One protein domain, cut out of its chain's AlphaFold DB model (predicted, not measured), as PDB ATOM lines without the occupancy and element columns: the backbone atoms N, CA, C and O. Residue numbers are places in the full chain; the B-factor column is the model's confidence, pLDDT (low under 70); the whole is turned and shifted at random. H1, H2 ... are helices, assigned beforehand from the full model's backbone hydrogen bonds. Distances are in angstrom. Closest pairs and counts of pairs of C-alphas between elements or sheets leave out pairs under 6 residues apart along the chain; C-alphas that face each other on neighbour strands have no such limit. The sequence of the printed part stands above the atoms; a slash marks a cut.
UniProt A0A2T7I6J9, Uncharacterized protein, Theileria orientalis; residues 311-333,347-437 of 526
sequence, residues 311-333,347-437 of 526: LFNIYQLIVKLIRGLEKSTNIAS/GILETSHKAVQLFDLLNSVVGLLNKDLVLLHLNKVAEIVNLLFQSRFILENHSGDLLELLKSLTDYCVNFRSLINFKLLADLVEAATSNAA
ATOM      1  N   LEU A 311      27.824 -42.186 -22.692       72.56
ATOM      2  CA  LEU A 311      27.994 -41.205 -23.763       72.56
ATOM      3  C   LEU A 311      26.870 -41.314 -24.793       72.56
ATOM      4  O   LEU A 311      26.412 -40.298 -25.304       72.56
ATOM      5  N   PHE A 312      26.364 -42.525 -25.045       73.88
ATOM      6  CA  PHE A 312      25.214 -42.733 -25.918       73.88
ATOM      7  C   PHE A 312      23.988 -41.948 -25.439       73.88
ATOM      8  O   PHE A 312      23.416 -41.185 -26.219       73.88
ATOM      9  N   ASN A 313      23.619 -42.071 -24.163       72.75
ATOM     10  CA  ASN A 313      22.516 -41.308 -23.589       72.75
ATOM     11  C   ASN A 313      22.788 -39.797 -23.663       72.75
ATOM     12  O   ASN A 313      21.915 -39.047 -24.106       72.75
ATOM     13  N   ILE A 314      23.995 -39.342 -23.299       76.75
ATOM     14  CA  ILE A 314      24.361 -37.913 -23.336       76.75
ATOM     15  C   ILE A 314      24.220 -37.355 -24.758       76.75
ATOM     16  O   ILE A 314      23.611 -36.305 -24.958       76.75
ATOM     17  N   TYR A 315      24.704 -38.083 -25.767       82.69
ATOM     18  CA  TYR A 315      24.540 -37.704 -27.168       82.69
ATOM     19  C   TYR A 315      23.067 -37.648 -27.579       82.69
ATOM     20  O   TYR A 315      22.668 -36.716 -28.276       82.69
ATOM     21  N   GLN A 316      22.234 -38.595 -27.137       80.00
ATOM     22  CA  GLN A 316      20.792 -38.553 -27.407       80.00
ATOM     23  C   GLN A 316      20.118 -37.340 -26.758       80.00
ATOM     24  O   GLN A 316      19.264 -36.714 -27.387       80.00
ATOM     25  N   LEU A 317      20.509 -36.970 -25.534       82.75
ATOM     26  CA  LEU A 317      20.020 -35.760 -24.874       82.75
ATOM     27  C   LEU A 317      20.419 -34.505 -25.658       82.75
ATOM     28  O   LEU A 317      19.554 -33.690 -25.960       82.75
ATOM     29  N   ILE A 318      21.686 -34.383 -26.058       86.62
ATOM     30  CA  ILE A 318      22.171 -33.264 -26.880       86.62
ATOM     31  C   ILE A 318      21.365 -33.154 -28.181       86.62
ATOM     32  O   ILE A 318      20.868 -32.081 -28.514       86.62
ATOM     33  N   VAL A 319      21.153 -34.271 -28.885       86.06
ATOM     34  CA  VAL A 319      20.338 -34.300 -30.111       86.06
ATOM     35  C   VAL A 319      18.891 -33.870 -29.836       86.06
ATOM     36  O   VAL A 319      18.322 -33.103 -30.616       86.06
ATOM     37  N   LYS A 320      18.282 -34.327 -28.731       82.62
ATOM     38  CA  LYS A 320      16.935 -33.895 -28.314       82.62
ATOM     39  C   LYS A 320      16.891 -32.387 -28.036       82.62
ATOM     40  O   LYS A 320      15.942 -31.739 -28.474       82.62
ATOM     41  N   LEU A 321      17.900 -31.833 -27.359       83.12
ATOM     42  CA  LEU A 321      17.997 -30.403 -27.049       83.12
ATOM     43  C   LEU A 321      18.125 -29.558 -28.324       83.12
ATOM     44  O   LEU A 321      17.357 -28.612 -28.494       83.12
ATOM     45  N   ILE A 322      19.001 -29.948 -29.259       84.38
ATOM     46  CA  ILE A 322      19.167 -29.260 -30.554       84.38
ATOM     47  C   ILE A 322      17.844 -29.246 -31.333       84.38
ATOM     48  O   ILE A 322      17.362 -28.189 -31.735       84.38
ATOM     49  N   ARG A 323      17.188 -30.405 -31.471       81.62
ATOM     50  CA  ARG A 323      15.885 -30.505 -32.157       81.62
ATOM     51  C   ARG A 323      14.769 -29.746 -31.430       81.62
ATOM     52  O   ARG A 323      13.811 -29.296 -32.058       81.62
ATOM     53  N   GLY A 324      14.857 -29.628 -30.106       75.56
ATOM     54  CA  GLY A 324      13.943 -28.827 -29.293       75.56
ATOM     55  C   GLY A 324      14.041 -27.332 -29.607       75.56
ATOM     56  O   GLY A 324      13.005 -26.681 -29.752       75.56
ATOM     57  N   LEU A 325      15.263 -26.819 -29.791       75.62
ATOM     58  CA  LEU A 325      15.524 -25.433 -30.203       75.62
ATOM     59  C   LEU A 325      14.963 -25.136 -31.605       75.62
ATOM     60  O   LEU A 325      14.331 -24.105 -31.829       75.62
ATOM     61  N   GLU A 326      15.116 -26.056 -32.557       68.19
ATOM     62  CA  GLU A 326      14.552 -25.886 -33.907       68.19
ATOM     63  C   GLU A 326      13.018 -25.799 -33.890       68.19
ATOM     64  O   GLU A 326      12.414 -24.986 -34.590       68.19
ATOM     65  N   LYS A 327      12.355 -26.594 -33.044       67.06
ATOM     66  CA  LYS A 327      10.895 -26.528 -32.898       67.06
ATOM     67  C   LYS A 327      10.422 -25.202 -32.298       67.06
ATOM     68  O   LYS A 327       9.441 -24.652 -32.795       67.06
ATOM     69  N   SER A 328      11.088 -24.677 -31.266       59.16
ATOM     70  CA  SER A 328      10.672 -23.418 -30.624       59.16
ATOM     71  C   SER A 328      10.861 -22.204 -31.539       59.16
ATOM     72  O   SER A 328       9.993 -21.331 -31.592       59.16
ATOM     73  N   THR A 329      11.939 -22.184 -32.326       56.75
ATOM     74  CA  THR A 329      12.207 -21.116 -33.310       56.75
ATOM     75  C   THR A 329      11.193 -21.102 -34.459       56.75
ATOM     76  O   THR A 329      10.703 -20.034 -34.836       56.75
ATOM     77  N   ASN A 330      10.787 -22.273 -34.963       53.38
ATOM     78  CA  ASN A 330       9.779 -22.379 -36.022       53.38
ATOM     79  C   ASN A 330       8.397 -21.875 -35.569       53.38
ATOM     80  O   ASN A 330       7.717 -21.182 -36.329       53.38
ATOM     81  N   ILE A 331       7.999 -22.139 -34.320       51.06
ATOM     82  CA  ILE A 331       6.721 -21.662 -33.759       51.06
ATOM     83  C   ILE A 331       6.716 -20.131 -33.608       51.06
ATOM     84  O   ILE A 331       5.731 -19.484 -33.966       51.06
ATOM     85  N   ALA A 332       7.825 -19.533 -33.155       45.09
ATOM     86  CA  ALA A 332       7.953 -18.079 -33.021       45.09
ATOM     87  C   ALA A 332       7.883 -17.342 -34.376       45.09
ATOM     88  O   ALA A 332       7.384 -16.220 -34.457       45.09
ATOM     89  N   SER A 333       8.330 -17.982 -35.464       43.38
ATOM     90  CA  SER A 333       8.241 -17.415 -36.818       43.38
ATOM     91  C   SER A 333       6.819 -17.446 -37.411       43.38
ATOM     92  O   SER A 333       6.474 -16.585 -38.224       43.38
ATOM     93  N   GLY A 347       9.597 -15.906 -25.332       45.22
ATOM     94  CA  GLY A 347       9.967 -17.108 -26.098       45.22
ATOM     95  C   GLY A 347      11.318 -17.014 -26.826       45.22
ATOM     96  O   GLY A 347      12.027 -18.014 -26.953       45.22
ATOM     97  N   ILE A 348      11.707 -15.813 -27.273       51.62
ATOM     98  CA  ILE A 348      13.016 -15.568 -27.912       51.62
ATOM     99  C   ILE A 348      14.136 -15.614 -26.862       51.62
ATOM    100  O   ILE A 348      15.152 -16.275 -27.082       51.62
ATOM    101  N   LEU A 349      13.924 -14.986 -25.698       50.88
ATOM    102  CA  LEU A 349      14.865 -15.018 -24.573       50.88
ATOM    103  C   LEU A 349      15.045 -16.439 -24.015       50.88
ATOM    104  O   LEU A 349      16.170 -16.862 -23.764       50.88
ATOM    105  N   GLU A 350      13.960 -17.208 -23.893       55.97
ATOM    106  CA  GLU A 350      14.011 -18.604 -23.447       55.97
ATOM    107  C   GLU A 350      14.788 -19.497 -24.430       55.97
ATOM    108  O   GLU A 350      15.574 -20.349 -24.016       55.97
ATOM    109  N   THR A 351      14.609 -19.282 -25.737       62.69
ATOM    110  CA  THR A 351      15.330 -20.037 -26.775       62.69
ATOM    111  C   THR A 351      16.826 -19.707 -26.771       62.69
ATOM    112  O   THR A 351      17.646 -20.619 -26.862       62.69
ATOM    113  N   SER A 352      17.195 -18.434 -26.593       64.44
ATOM    114  CA  SER A 352      18.599 -18.021 -26.453       64.44
ATOM    115  C   SER A 352      19.242 -18.600 -25.188       64.44
ATOM    116  O   SER A 352      20.320 -19.185 -25.260       64.44
ATOM    117  N   HIS A 353      18.550 -18.564 -24.045       65.19
ATOM    118  CA  HIS A 353      19.045 -19.166 -22.804       65.19
ATOM    119  C   HIS A 353      19.267 -20.683 -22.931       65.19
ATOM    120  O   HIS A 353      20.288 -21.209 -22.489       65.19
ATOM    121  N   LYS A 354      18.344 -21.400 -23.585       71.94
ATOM    122  CA  LYS A 354      18.490 -22.841 -23.859       71.94
ATOM    123  C   LYS A 354      19.661 -23.150 -24.797       71.94
ATOM    124  O   LYS A 354      20.289 -24.196 -24.646       71.94
ATOM    125  N   ALA A 355      19.972 -22.265 -25.743       73.44
ATOM    126  CA  ALA A 355      21.135 -22.417 -26.612       73.44
ATOM    127  C   ALA A 355      22.455 -22.223 -25.847       73.44
ATOM    128  O   ALA A 355      23.363 -23.031 -26.018       73.44
ATOM    129  N   VAL A 356      22.532 -21.250 -24.931       75.50
ATOM    130  CA  VAL A 356      23.696 -21.094 -24.034       75.50
ATOM    131  C   VAL A 356      23.912 -22.359 -23.196       75.50
ATOM    132  O   VAL A 356      25.007 -22.913 -23.187       75.50
ATOM    133  N   GLN A 357      22.849 -22.891 -22.581       74.94
ATOM    134  CA  GLN A 357      22.929 -24.141 -21.811       74.94
ATOM    135  C   GLN A 357      23.417 -25.335 -22.648       74.94
ATOM    136  O   GLN A 357      24.153 -26.186 -22.147       74.94
ATOM    137  N   LEU A 358      23.006 -25.407 -23.918       85.38
ATOM    138  CA  LEU A 358      23.465 -26.429 -24.853       85.38
ATOM    139  C   LEU A 358      24.970 -26.299 -25.134       85.38
ATOM    140  O   LEU A 358      25.666 -27.312 -25.114       85.38
ATOM    141  N   PHE A 359      25.479 -25.089 -25.384       83.25
ATOM    142  CA  PHE A 359      26.908 -24.877 -25.634       83.25
ATOM    143  C   PHE A 359      27.764 -25.134 -24.391       83.25
ATOM    144  O   PHE A 359      28.802 -25.787 -24.503       83.25
ATOM    145  N   ASP A 360      27.297 -24.754 -23.200       78.38
ATOM    146  CA  ASP A 360      27.976 -25.098 -21.944       78.38
ATOM    147  C   ASP A 360      28.066 -26.623 -21.745       78.38
ATOM    148  O   ASP A 360      29.115 -27.153 -21.351       78.38
ATOM    149  N   LEU A 361      26.981 -27.349 -22.054       83.44
ATOM    150  CA  LEU A 361      26.957 -28.812 -22.014       83.44
ATOM    151  C   LEU A 361      27.936 -29.413 -23.031       83.44
ATOM    152  O   LEU A 361      28.714 -30.296 -22.677       83.44
ATOM    153  N   LEU A 362      27.919 -28.929 -24.278       87.81
ATOM    154  CA  LEU A 362      28.818 -29.385 -25.343       87.81
ATOM    155  C   LEU A 362      30.287 -29.175 -24.966       87.81
ATOM    156  O   LEU A 362      31.078 -30.106 -25.091       87.81
ATOM    157  N   ASN A 363      30.635 -28.004 -24.432       83.44
ATOM    158  CA  ASN A 363      31.988 -27.702 -23.966       83.44
ATOM    159  C   ASN A 363      32.412 -28.622 -22.814       83.44
ATOM    160  O   ASN A 363      33.526 -29.142 -22.814       83.44
ATOM    161  N   SER A 364      31.508 -28.895 -21.869       77.81
ATOM    162  CA  SER A 364      31.778 -29.825 -20.763       77.81
ATOM    163  C   SER A 364      31.979 -31.264 -21.251       77.81
ATOM    164  O   SER A 364      32.850 -31.970 -20.746       77.81
ATOM    165  N   VAL A 365      31.220 -31.698 -22.264       81.25
ATOM    166  CA  VAL A 365      31.402 -33.010 -22.905       81.25
ATOM    167  C   VAL A 365      32.724 -33.070 -23.667       81.25
ATOM    168  O   VAL A 365      33.465 -34.032 -23.500       81.25
ATOM    169  N   VAL A 366      33.069 -32.055 -24.462       79.81
ATOM    170  CA  VAL A 366      34.354 -32.017 -25.183       79.81
ATOM    171  C   VAL A 366      35.539 -31.993 -24.218       79.81
ATOM    172  O   VAL A 366      36.532 -32.666 -24.476       79.81
ATOM    173  N   GLY A 367      35.421 -31.312 -23.075       72.12
ATOM    174  CA  GLY A 367      36.435 -31.329 -22.016       72.12
ATOM    175  C   GLY A 367      36.625 -32.693 -21.338       72.12
ATOM    176  O   GLY A 367      37.679 -32.939 -20.757       72.12
ATOM    177  N   LEU A 368      35.634 -33.588 -21.414       71.06
ATOM    178  CA  LEU A 368      35.742 -34.969 -20.929       71.06
ATOM    179  C   LEU A 368      36.340 -35.927 -21.956       71.06
ATOM    180  O   LEU A 368      36.959 -36.924 -21.582       71.06
ATOM    181  N   LEU A 369      36.111 -35.670 -23.242       72.12
ATOM    182  CA  LEU A 369      36.591 -36.541 -24.303       72.12
ATOM    183  C   LEU A 369      38.095 -36.317 -24.492       72.12
ATOM    184  O   LEU A 369      38.533 -35.262 -24.941       72.12
ATOM    185  N   ASN A 370      38.898 -37.336 -24.189       70.25
ATOM    186  CA  ASN A 370      40.285 -37.360 -24.636       70.25
ATOM    187  C   ASN A 370      40.352 -37.631 -26.154       70.25
ATOM    188  O   ASN A 370      39.366 -38.034 -26.780       70.25
ATOM    189  N   LYS A 371      41.534 -37.437 -26.752       68.81
ATOM    190  CA  LYS A 371      41.748 -37.625 -28.196       68.81
ATOM    191  C   LYS A 371      41.248 -38.987 -28.704       68.81
ATOM    192  O   LYS A 371      40.602 -39.043 -29.748       68.81
ATOM    193  N   ASP A 372      41.497 -40.060 -27.957       69.00
ATOM    194  CA  ASP A 372      41.119 -41.422 -28.349       69.00
ATOM    195  C   ASP A 372      39.597 -41.628 -28.339       69.00
ATOM    196  O   ASP A 372      39.046 -42.233 -29.257       69.00
ATOM    197  N   LEU A 373      38.894 -41.062 -27.354       72.12
ATOM    198  CA  LEU A 373      37.433 -41.103 -27.266       72.12
ATOM    199  C   LEU A 373      36.765 -40.258 -28.357       72.12
ATOM    200  O   LEU A 373      35.761 -40.690 -28.924       72.12
ATOM    201  N   VAL A 374      37.325 -39.089 -28.699       73.44
ATOM    202  CA  VAL A 374      36.834 -38.288 -29.837       73.44
ATOM    203  C   VAL A 374      36.945 -39.085 -31.135       73.44
ATOM    204  O   VAL A 374      35.996 -39.108 -31.916       73.44
ATOM    205  N   LEU A 375      38.071 -39.770 -31.360       73.81
ATOM    206  CA  LEU A 375      38.265 -40.605 -32.547       73.81
ATOM    207  C   LEU A 375      37.332 -41.825 -32.553       73.81
ATOM    208  O   LEU A 375      36.766 -42.148 -33.597       73.81
ATOM    209  N   LEU A 376      37.106 -42.460 -31.398       80.56
ATOM    210  CA  LEU A 376      36.185 -43.592 -31.262       80.56
ATOM    211  C   LEU A 376      34.730 -43.200 -31.570       80.56
ATOM    212  O   LEU A 376      33.996 -43.959 -32.202       80.56
ATOM    213  N   HIS A 377      34.316 -42.001 -31.154       81.31
ATOM    214  CA  HIS A 377      32.959 -41.484 -31.339       81.31
ATOM    215  C   HIS A 377      32.838 -40.464 -32.483       81.31
ATOM    216  O   HIS A 377      31.825 -39.765 -32.573       81.31
ATOM    217  N   LEU A 378      33.820 -40.411 -33.389       83.38
ATOM    218  CA  LEU A 378      33.961 -39.376 -34.422       83.38
ATOM    219  C   LEU A 378      32.681 -39.154 -35.231       83.38
ATOM    220  O   LEU A 378      32.241 -38.019 -35.391       83.38
ATOM    221  N   ASN A 379      32.040 -40.235 -35.682       84.19
ATOM    222  CA  ASN A 379      30.800 -40.156 -36.457       84.19
ATOM    223  C   ASN A 379      29.657 -39.515 -35.662       84.19
ATOM    224  O   ASN A 379      28.870 -38.756 -36.220       84.19
ATOM    225  N   LYS A 380      29.565 -39.793 -34.355       86.19
ATOM    226  CA  LYS A 380      28.499 -39.251 -33.507       86.19
ATOM    227  C   LYS A 380      28.753 -37.793 -33.142       86.19
ATOM    228  O   LYS A 380      27.819 -36.994 -33.140       86.19
ATOM    229  N   VAL A 381      30.014 -37.434 -32.901       87.31
ATOM    230  CA  VAL A 381      30.431 -36.040 -32.705       87.31
ATOM    231  C   VAL A 381      30.173 -35.230 -33.981       87.31
ATOM    232  O   VAL A 381      29.573 -34.160 -33.913       87.31
ATOM    233  N   ALA A 382      30.530 -35.766 -35.152       88.12
ATOM    234  CA  ALA A 382      30.245 -35.140 -36.440       88.12
ATOM    235  C   ALA A 382      28.736 -35.009 -36.702       88.12
ATOM    236  O   ALA A 382      28.298 -33.979 -37.199       88.12
ATOM    237  N   GLU A 383      27.918 -36.005 -36.344       90.50
ATOM    238  CA  GLU A 383      26.452 -35.919 -36.435       90.50
ATOM    239  C   GLU A 383      25.902 -34.749 -35.605       90.50
ATOM    240  O   GLU A 383      25.125 -33.946 -36.119       90.50
ATOM    241  N   ILE A 384      26.330 -34.619 -34.343       91.12
ATOM    242  CA  ILE A 384      25.910 -33.526 -33.453       91.12
ATOM    243  C   ILE A 384      26.320 -32.171 -34.026       91.12
ATOM    244  O   ILE A 384      25.492 -31.268 -34.110       91.12
ATOM    245  N   VAL A 385      27.574 -32.036 -34.459       92.06
ATOM    246  CA  VAL A 385      28.067 -30.797 -35.071       92.06
ATOM    247  C   VAL A 385      27.261 -30.464 -36.326       92.06
ATOM    248  O   VAL A 385      26.799 -29.338 -36.471       92.06
ATOM    249  N   ASN A 386      27.000 -31.440 -37.193       91.50
ATOM    250  CA  ASN A 386      26.192 -31.234 -38.393       91.50
ATOM    251  C   ASN A 386      24.755 -30.792 -38.082       91.50
ATOM    252  O   ASN A 386      24.211 -29.978 -38.824       91.50
ATOM    253  N   LEU A 387      24.151 -31.259 -36.985       91.75
ATOM    254  CA  LEU A 387      22.854 -30.747 -36.530       91.75
ATOM    255  C   LEU A 387      22.938 -29.269 -36.120       91.75
ATOM    256  O   LEU A 387      22.049 -28.493 -36.457       91.75
ATOM    257  N   LEU A 388      24.020 -28.842 -35.460       92.00
ATOM    258  CA  LEU A 388      24.234 -27.421 -35.145       92.00
ATOM    259  C   LEU A 388      24.342 -26.576 -36.427       92.00
ATOM    260  O   LEU A 388      23.744 -25.505 -36.502       92.00
ATOM    261  N   PHE A 389      25.023 -27.088 -37.460       90.69
ATOM    262  CA  PHE A 389      25.137 -26.438 -38.777       90.69
ATOM    263  C   PHE A 389      23.845 -26.434 -39.603       90.69
ATOM    264  O   PHE A 389      23.735 -25.668 -40.559       90.69
ATOM    265  N   GLN A 390      22.862 -27.260 -39.253       89.69
ATOM    266  CA  GLN A 390      21.535 -27.247 -39.876       89.69
ATOM    267  C   GLN A 390      20.598 -26.216 -39.230       89.69
ATOM    268  O   GLN A 390      19.589 -25.840 -39.830       89.69
ATOM    269  N   SER A 391      20.946 -25.699 -38.049       86.06
ATOM    270  CA  SER A 391      20.135 -24.718 -37.337       86.06
ATOM    271  C   SER A 391      20.505 -23.288 -37.721       86.06
ATOM    272  O   SER A 391      21.503 -22.726 -37.267       86.06
ATOM    273  N   ARG A 392      19.633 -22.644 -38.507       83.56
ATOM    274  CA  ARG A 392      19.776 -21.225 -38.872       83.56
ATOM    275  C   ARG A 392      19.884 -20.314 -37.646       83.56
ATOM    276  O   ARG A 392      20.702 -19.403 -37.643       83.56
ATOM    277  N   PHE A 393      19.100 -20.580 -36.599       83.25
ATOM    278  CA  PHE A 393      19.139 -19.804 -35.358       83.25
ATOM    279  C   PHE A 393      20.523 -19.841 -34.699       83.25
ATOM    280  O   PHE A 393      21.016 -18.801 -34.270       83.25
ATOM    281  N   ILE A 394      21.160 -21.016 -34.651       85.69
ATOM    282  CA  ILE A 394      22.507 -21.170 -34.090       85.69
ATOM    283  C   ILE A 394      23.526 -20.441 -34.964       85.69
ATOM    284  O   ILE A 394      24.329 -19.674 -34.444       85.69
ATOM    285  N   LEU A 395      23.460 -20.613 -36.285       86.31
ATOM    286  CA  LEU A 395      24.376 -19.938 -37.206       86.31
ATOM    287  C   LEU A 395      24.260 -18.410 -37.159       86.31
ATOM    288  O   LEU A 395      25.256 -17.727 -37.379       86.31
ATOM    289  N   GLU A 396      23.071 -17.876 -36.887       80.81
ATOM    290  CA  GLU A 396      22.826 -16.436 -36.801       80.81
ATOM    291  C   GLU A 396      23.069 -15.850 -35.404       80.81
ATOM    292  O   GLU A 396      23.234 -14.647 -35.323       80.81
ATOM    293  N   ASN A 397      23.079 -16.624 -34.311       80.06
ATOM    294  CA  ASN A 397      23.160 -16.051 -32.950       80.06
ATOM    295  C   ASN A 397      24.279 -16.631 -32.072       80.06
ATOM    296  O   ASN A 397      24.662 -16.002 -31.093       80.06
ATOM    297  N   HIS A 398      24.802 -17.807 -32.416       83.75
ATOM    298  CA  HIS A 398      25.762 -18.577 -31.614       83.75
ATOM    299  C   HIS A 398      26.904 -19.152 -32.476       83.75
ATOM    300  O   HIS A 398      27.494 -20.188 -32.165       83.75
ATOM    301  N   SER A 399      27.226 -18.499 -33.596       84.69
ATOM    302  CA  SER A 399      28.317 -18.911 -34.489       84.69
ATOM    303  C   SER A 399      29.700 -18.781 -33.843       84.69
ATOM    304  O   SER A 399      30.588 -19.568 -34.169       84.69
ATOM    305  N   GLY A 400      29.869 -17.850 -32.897       84.06
ATOM    306  CA  GLY A 400      31.075 -17.729 -32.072       84.06
ATOM    307  C   GLY A 400      31.286 -18.951 -31.173       84.06
ATOM    308  O   GLY A 400      32.337 -19.584 -31.246       84.06
ATOM    309  N   ASP A 401      30.254 -19.348 -30.422       85.94
ATOM    310  CA  ASP A 401      30.290 -20.536 -29.555       85.94
ATOM    311  C   ASP A 401      30.555 -21.817 -30.372       85.94
ATOM    312  O   ASP A 401      31.344 -22.685 -29.989       85.94
ATOM    313  N   LEU A 402      29.945 -21.915 -31.560       90.69
ATOM    314  CA  LEU A 402      30.183 -23.016 -32.495       90.69
ATOM    315  C   LEU A 402      31.627 -23.029 -33.023       90.69
ATOM    316  O   LEU A 402      32.216 -24.101 -33.152       90.69
ATOM    317  N   LEU A 403      32.223 -21.867 -33.300       89.25
ATOM    318  CA  LEU A 403      33.626 -21.769 -33.710       89.25
ATOM    319  C   LEU A 403      34.577 -22.250 -32.603       89.25
ATOM    320  O   LEU A 403      35.535 -22.968 -32.897       89.25
ATOM    321  N   GLU A 404      34.327 -21.883 -31.346       88.69
ATOM    322  CA  GLU A 404      35.137 -22.332 -30.204       88.69
ATOM    323  C   GLU A 404      35.055 -23.848 -29.997       88.69
ATOM    324  O   GLU A 404      36.084 -24.516 -29.825       88.69
ATOM    325  N   LEU A 405      33.849 -24.411 -30.116       89.56
ATOM    326  CA  LEU A 405      33.633 -25.855 -30.072       89.56
ATOM    327  C   LEU A 405      34.437 -26.575 -31.168       89.56
ATOM    328  O   LEU A 405      35.095 -27.584 -30.910       89.56
ATOM    329  N   LEU A 406      34.425 -26.044 -32.394       89.06
ATOM    330  CA  LEU A 406      35.155 -26.631 -33.519       89.06
ATOM    331  C   LEU A 406      36.665 -26.546 -33.374       89.06
ATOM    332  O   LEU A 406      37.353 -27.496 -33.750       89.06
ATOM    333  N   LYS A 407      37.190 -25.439 -32.840       85.44
ATOM    334  CA  LYS A 407      38.620 -25.324 -32.535       85.44
ATOM    335  C   LYS A 407      39.036 -26.416 -31.553       85.44
ATOM    336  O   LYS A 407      39.937 -27.187 -31.870       85.44
ATOM    337  N   SER A 408      38.275 -26.576 -30.470       82.56
ATOM    338  CA  SER A 408      38.510 -27.610 -29.454       82.56
ATOM    339  C   SER A 408      38.477 -29.031 -30.036       82.56
ATOM    340  O   SER A 408      39.303 -29.870 -29.693       82.56
ATOM    341  N   LEU A 409      37.553 -29.319 -30.959       83.31
ATOM    342  CA  LEU A 409      37.475 -30.623 -31.633       83.31
ATOM    343  C   LEU A 409      38.592 -30.842 -32.666       83.31
ATOM    344  O   LEU A 409      39.070 -31.967 -32.830       83.31
ATOM    345  N   THR A 410      39.016 -29.784 -33.361       79.44
ATOM    346  CA  THR A 410      40.079 -29.859 -34.377       79.44
ATOM    347  C   THR A 410      41.438 -30.160 -33.744       79.44
ATOM    348  O   THR A 410      42.235 -30.877 -34.349       79.44
ATOM    349  N   ASP A 411      41.673 -29.708 -32.508       75.69
ATOM    350  CA  ASP A 411      42.875 -30.056 -31.738       75.69
ATOM    351  C   ASP A 411      42.985 -31.575 -31.493       75.69
ATOM    352  O   ASP A 411      44.083 -32.141 -31.472       75.69
ATOM    353  N   TYR A 412      41.848 -32.271 -31.385       75.12
ATOM    354  CA  TYR A 412      41.804 -33.730 -31.258       75.12
ATOM    355  C   TYR A 412      41.853 -34.459 -32.609       75.12
ATOM    356  O   TYR A 412      42.448 -35.537 -32.705       75.12
ATOM    357  N   CYS A 413      41.263 -33.889 -33.664       73.81
ATOM    358  CA  CYS A 413      41.201 -34.490 -34.995       73.81
ATOM    359  C   CYS A 413      41.403 -33.439 -36.101       73.81
ATOM    360  O   CYS A 413      40.478 -32.729 -36.489       73.81
ATOM    361  N   VAL A 414      42.610 -33.402 -36.678       66.44
ATOM    362  CA  VAL A 414      43.023 -32.419 -37.704       66.44
ATOM    363  C   VAL A 414      42.094 -32.407 -38.931       66.44
ATOM    364  O   VAL A 414      41.857 -31.354 -39.518       66.44
ATOM    365  N   ASN A 415      41.503 -33.555 -39.283       72.62
ATOM    366  CA  ASN A 415      40.601 -33.689 -40.433       72.62
ATOM    367  C   ASN A 415      39.114 -33.536 -40.079       72.62
ATOM    368  O   ASN A 415      38.265 -33.739 -40.948       72.62
ATOM    369  N   PHE A 416      38.769 -33.165 -38.843       79.94
ATOM    370  CA  PHE A 416      37.374 -33.069 -38.403       79.94
ATOM    371  C   PHE A 416      36.540 -32.122 -39.279       79.94
ATOM    372  O   PHE A 416      35.393 -32.425 -39.593       79.94
ATOM    373  N   ARG A 417      37.140 -31.023 -39.760       79.56
ATOM    374  CA  ARG A 417      36.469 -30.039 -40.630       79.56
ATOM    375  C   ARG A 417      35.896 -30.654 -41.910       79.56
ATOM    376  O   ARG A 417      34.842 -30.228 -42.362       79.56
ATOM    377  N   SER A 418      36.545 -31.688 -42.452       82.38
ATOM    378  CA  SER A 418      36.087 -32.376 -43.670       82.38
ATOM    379  C   SER A 418      34.774 -33.149 -43.488       82.38
ATOM    380  O   SER A 418      34.125 -33.498 -44.470       82.38
ATOM    381  N   LEU A 419      34.363 -33.400 -42.241       85.94
ATOM    382  CA  LEU A 419      33.134 -34.122 -41.898       85.94
ATOM    383  C   LEU A 419      31.928 -33.190 -41.709       85.94
ATOM    384  O   LEU A 419      30.823 -33.655 -41.418       85.94
ATOM    385  N   ILE A 420      32.140 -31.878 -41.832       88.19
ATOM    386  CA  ILE A 420      31.134 -30.856 -41.559       88.19
ATOM    387  C   ILE A 420      30.448 -30.455 -42.863       88.19
ATOM    388  O   ILE A 420      31.069 -29.963 -43.802       88.19
ATOM    389  N   ASN A 421      29.131 -30.600 -42.893       90.12
ATOM    390  CA  ASN A 421      28.258 -30.038 -43.903       90.12
ATOM    391  C   ASN A 421      27.837 -28.626 -43.483       90.12
ATOM    392  O   ASN A 421      26.857 -28.438 -42.764       90.12
ATOM    393  N   PHE A 422      28.569 -27.627 -43.968       91.00
ATOM    394  CA  PHE A 422      28.309 -26.215 -43.689       91.00
ATOM    395  C   PHE A 422      27.534 -25.508 -44.812       91.00
ATOM    396  O   PHE A 422      27.557 -24.282 -44.892       91.00
ATOM    397  N   LYS A 423      26.814 -26.245 -45.673       89.69
ATOM    398  CA  LYS A 423      26.096 -25.664 -46.822       89.69
ATOM    399  C   LYS A 423      25.142 -24.531 -46.426       89.69
ATOM    400  O   LYS A 423      25.146 -23.494 -47.070       89.69
ATOM    401  N   LEU A 424      24.386 -24.690 -45.338       86.69
ATOM    402  CA  LEU A 424      23.487 -23.636 -44.857       86.69
ATOM    403  C   LEU A 424      24.251 -22.360 -44.467       86.69
ATOM    404  O   LEU A 424      23.793 -21.260 -44.757       86.69
ATOM    405  N   LEU A 425      25.416 -22.500 -43.828       88.44
ATOM    406  CA  LEU A 425      26.280 -21.364 -43.504       88.44
ATOM    407  C   LEU A 425      26.828 -20.704 -44.776       88.44
ATOM    408  O   LEU A 425      26.840 -19.479 -44.852       88.44
ATOM    409  N   ALA A 426      27.240 -21.503 -45.764       85.75
ATOM    410  CA  ALA A 426      27.689 -21.002 -47.060       85.75
ATOM    411  C   ALA A 426      26.582 -20.202 -47.760       85.75
ATOM    412  O   ALA A 426      26.799 -19.046 -48.105       85.75
ATOM    413  N   ASP A 427      25.373 -20.763 -47.859       85.00
ATOM    414  CA  ASP A 427      24.211 -20.110 -48.473       85.00
ATOM    415  C   ASP A 427      23.862 -18.790 -47.757       85.00
ATOM    416  O   ASP A 427      23.546 -17.786 -48.399       85.00
ATOM    417  N   LEU A 428      23.945 -18.766 -46.418       82.06
ATOM    418  CA  LEU A 428      23.745 -17.558 -45.614       82.06
ATOM    419  C   LEU A 428      24.789 -16.484 -45.965       82.06
ATOM    420  O   LEU A 428      24.425 -15.356 -46.309       82.06
ATOM    421  N   VAL A 429      26.075 -16.829 -45.913       82.25
ATOM    422  CA  VAL A 429      27.190 -15.900 -46.162       82.25
ATOM    423  C   VAL A 429      27.219 -15.411 -47.617       82.25
ATOM    424  O   VAL A 429      27.438 -14.221 -47.872       82.25
ATOM    425  N   GLU A 430      26.939 -16.284 -48.583       78.12
ATOM    426  CA  GLU A 430      26.851 -15.926 -50.001       78.12
ATOM    427  C   GLU A 430      25.683 -14.982 -50.275       78.12
ATOM    428  O   GLU A 430      25.886 -13.947 -50.906       78.12
ATOM    429  N   ALA A 431      24.492 -15.243 -49.725       73.00
ATOM    430  CA  ALA A 431      23.340 -14.356 -49.891       73.00
ATOM    431  C   ALA A 431      23.580 -12.940 -49.330       73.00
ATOM    432  O   ALA A 431      23.035 -11.962 -49.850       73.00
ATOM    433  N   ALA A 432      24.396 -12.810 -48.278       67.69
ATOM    434  CA  ALA A 432      24.790 -11.508 -47.736       67.69
ATOM    435  C   ALA A 432      25.768 -10.747 -48.637       67.69
ATOM    436  O   ALA A 432      25.810  -9.520 -48.584       67.69
ATOM    437  N   THR A 433      26.556 -11.450 -49.448       66.94
ATOM    438  CA  THR A 433      27.670 -10.867 -50.211       66.94
ATOM    439  C   THR A 433      27.393 -10.766 -51.710       66.94
ATOM    440  O   THR A 433      28.008  -9.948 -52.388       66.94
ATOM    441  N   SER A 434      26.413 -11.509 -52.234       59.38
ATOM    442  CA  SER A 434      25.985 -11.472 -53.639       59.38
ATOM    443  C   SER A 434      25.086 -10.278 -53.998       59.38
ATOM    444  O   SER A 434      24.928  -9.984 -55.179       59.38
ATOM    445  N   ASN A 435      24.515  -9.580 -53.008       50.97
ATOM    446  CA  ASN A 435      23.580  -8.456 -53.203       50.97
ATOM    447  C   ASN A 435      24.198  -7.061 -52.994       50.97
ATOM    448  O   ASN A 435      23.476  -6.067 -52.958       50.97
ATOM    449  N   ALA A 436      25.519  -6.955 -52.849       44.31
ATOM    450  CA  ALA A 436      26.184  -5.671 -52.652       44.31
ATOM    451  C   ALA A 436      26.411  -4.945 -53.993       44.31
ATOM    452  O   ALA A 436      27.522  -4.908 -54.519       44.31
ATOM    453  N   ALA A 437      25.359  -4.329 -54.541       39.72
ATOM    454  CA  ALA A 437      25.574  -3.087 -55.276       39.72
ATOM    455  C   ALA A 437      26.082  -2.038 -54.258       39.72
ATOM    456  O   ALA A 437      25.533  -1.985 -53.153       39.72
TER     457      ALA A 437
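This is residues 311 to 333 and 347 to 437 of the 526 residues of an uncharacterized protein of Theileria orientalis (UniProt A0A2T7I6J9). Four helices, H1, H2, H4 and H6, stand as an up-and-down bundle, each running against the one before it, with H1 beside H2 and H4, and H6 beside H2. Short H3 lies at one end of the bundle and short H5 makes the corner between H4 and H6 at the other; H7 and H8 follow along the side away from H1 and H2, and residues 429 to 437 stick out. The printed part has 114 residues with eight named helices, H1 to H8 in chain order, and no named strand; the class is all helix. It is compact, with a radius of gyration of the C-alphas of 14.7 A, and flat, spanning 48 by 33 by 18 A.

H1, the longest helix, covers residues 311 to 333 and is 33.6 A long, beginning with C-alpha 311 at (27.994, -41.205, -23.763). H2, residues 347 to 368, measures 31.8 A and begins with C-alpha 347 at (9.967, -17.108, -26.098). H4 has residues 378 to 390 and 18.2 A, H6 residues 399 to 412 and 20.3 A. The shorter ones are H3, residues 371 to 376, H5, residues 392 to 397, and H7, residues 416 to 419. H8, residues 423 to 433, is 15.3 A long and ends with C-alpha 433 at (27.670, -10.867, -50.211).

H1 and H2 touch at a shallow tilt of 20 degrees, opposite ways; their closest C-alphas, Leu 325 and Thr 351, are 6.4 A apart. With residues 315 to 322 alone H1 touches H4, the same way at 8 degrees, Val 319 to Ile 384 at 6.5 A between C-alphas. With residues 359 to 366 alone H2 touches H6, the same way at 11 degrees, the C-alphas of Asn 363 and Leu 405 being 6.6 A apart. H4 and H6 are close but not clearly touching, C-alphas 388 and 402 at 7.9 A. H3 touches H6 about perpendicular at 85 degrees, C-alphas 371 and 412 at 5.0 A. H7 touches H6, C-alphas 410 and 416 at 5.8 A. H5 and H8 only just touch, with 3 pairs of C-alphas within 8 A, the closest Leu 395 and Leu 425 at 6.7 A. H1 and H6 are apart. Every O i to N i+4 pair is within hydrogen-bond range in H1, H2, H3, H4, H5 and H8, against 9 of 10 in H6; H7 is too short for such a pair.

The farthest C-alphas, Asn 313 and Ala 437, are 49.7 A apart. Residues 334 to 346 are cut out, with 10.9 A between C-alphas 333 and 347; the links printed whole are tight. Mean pLDDT of the printed part is 77.0, under 70 at residues 326 to 333, 347 to 353, 371 to 372, 414 and 432 to 437.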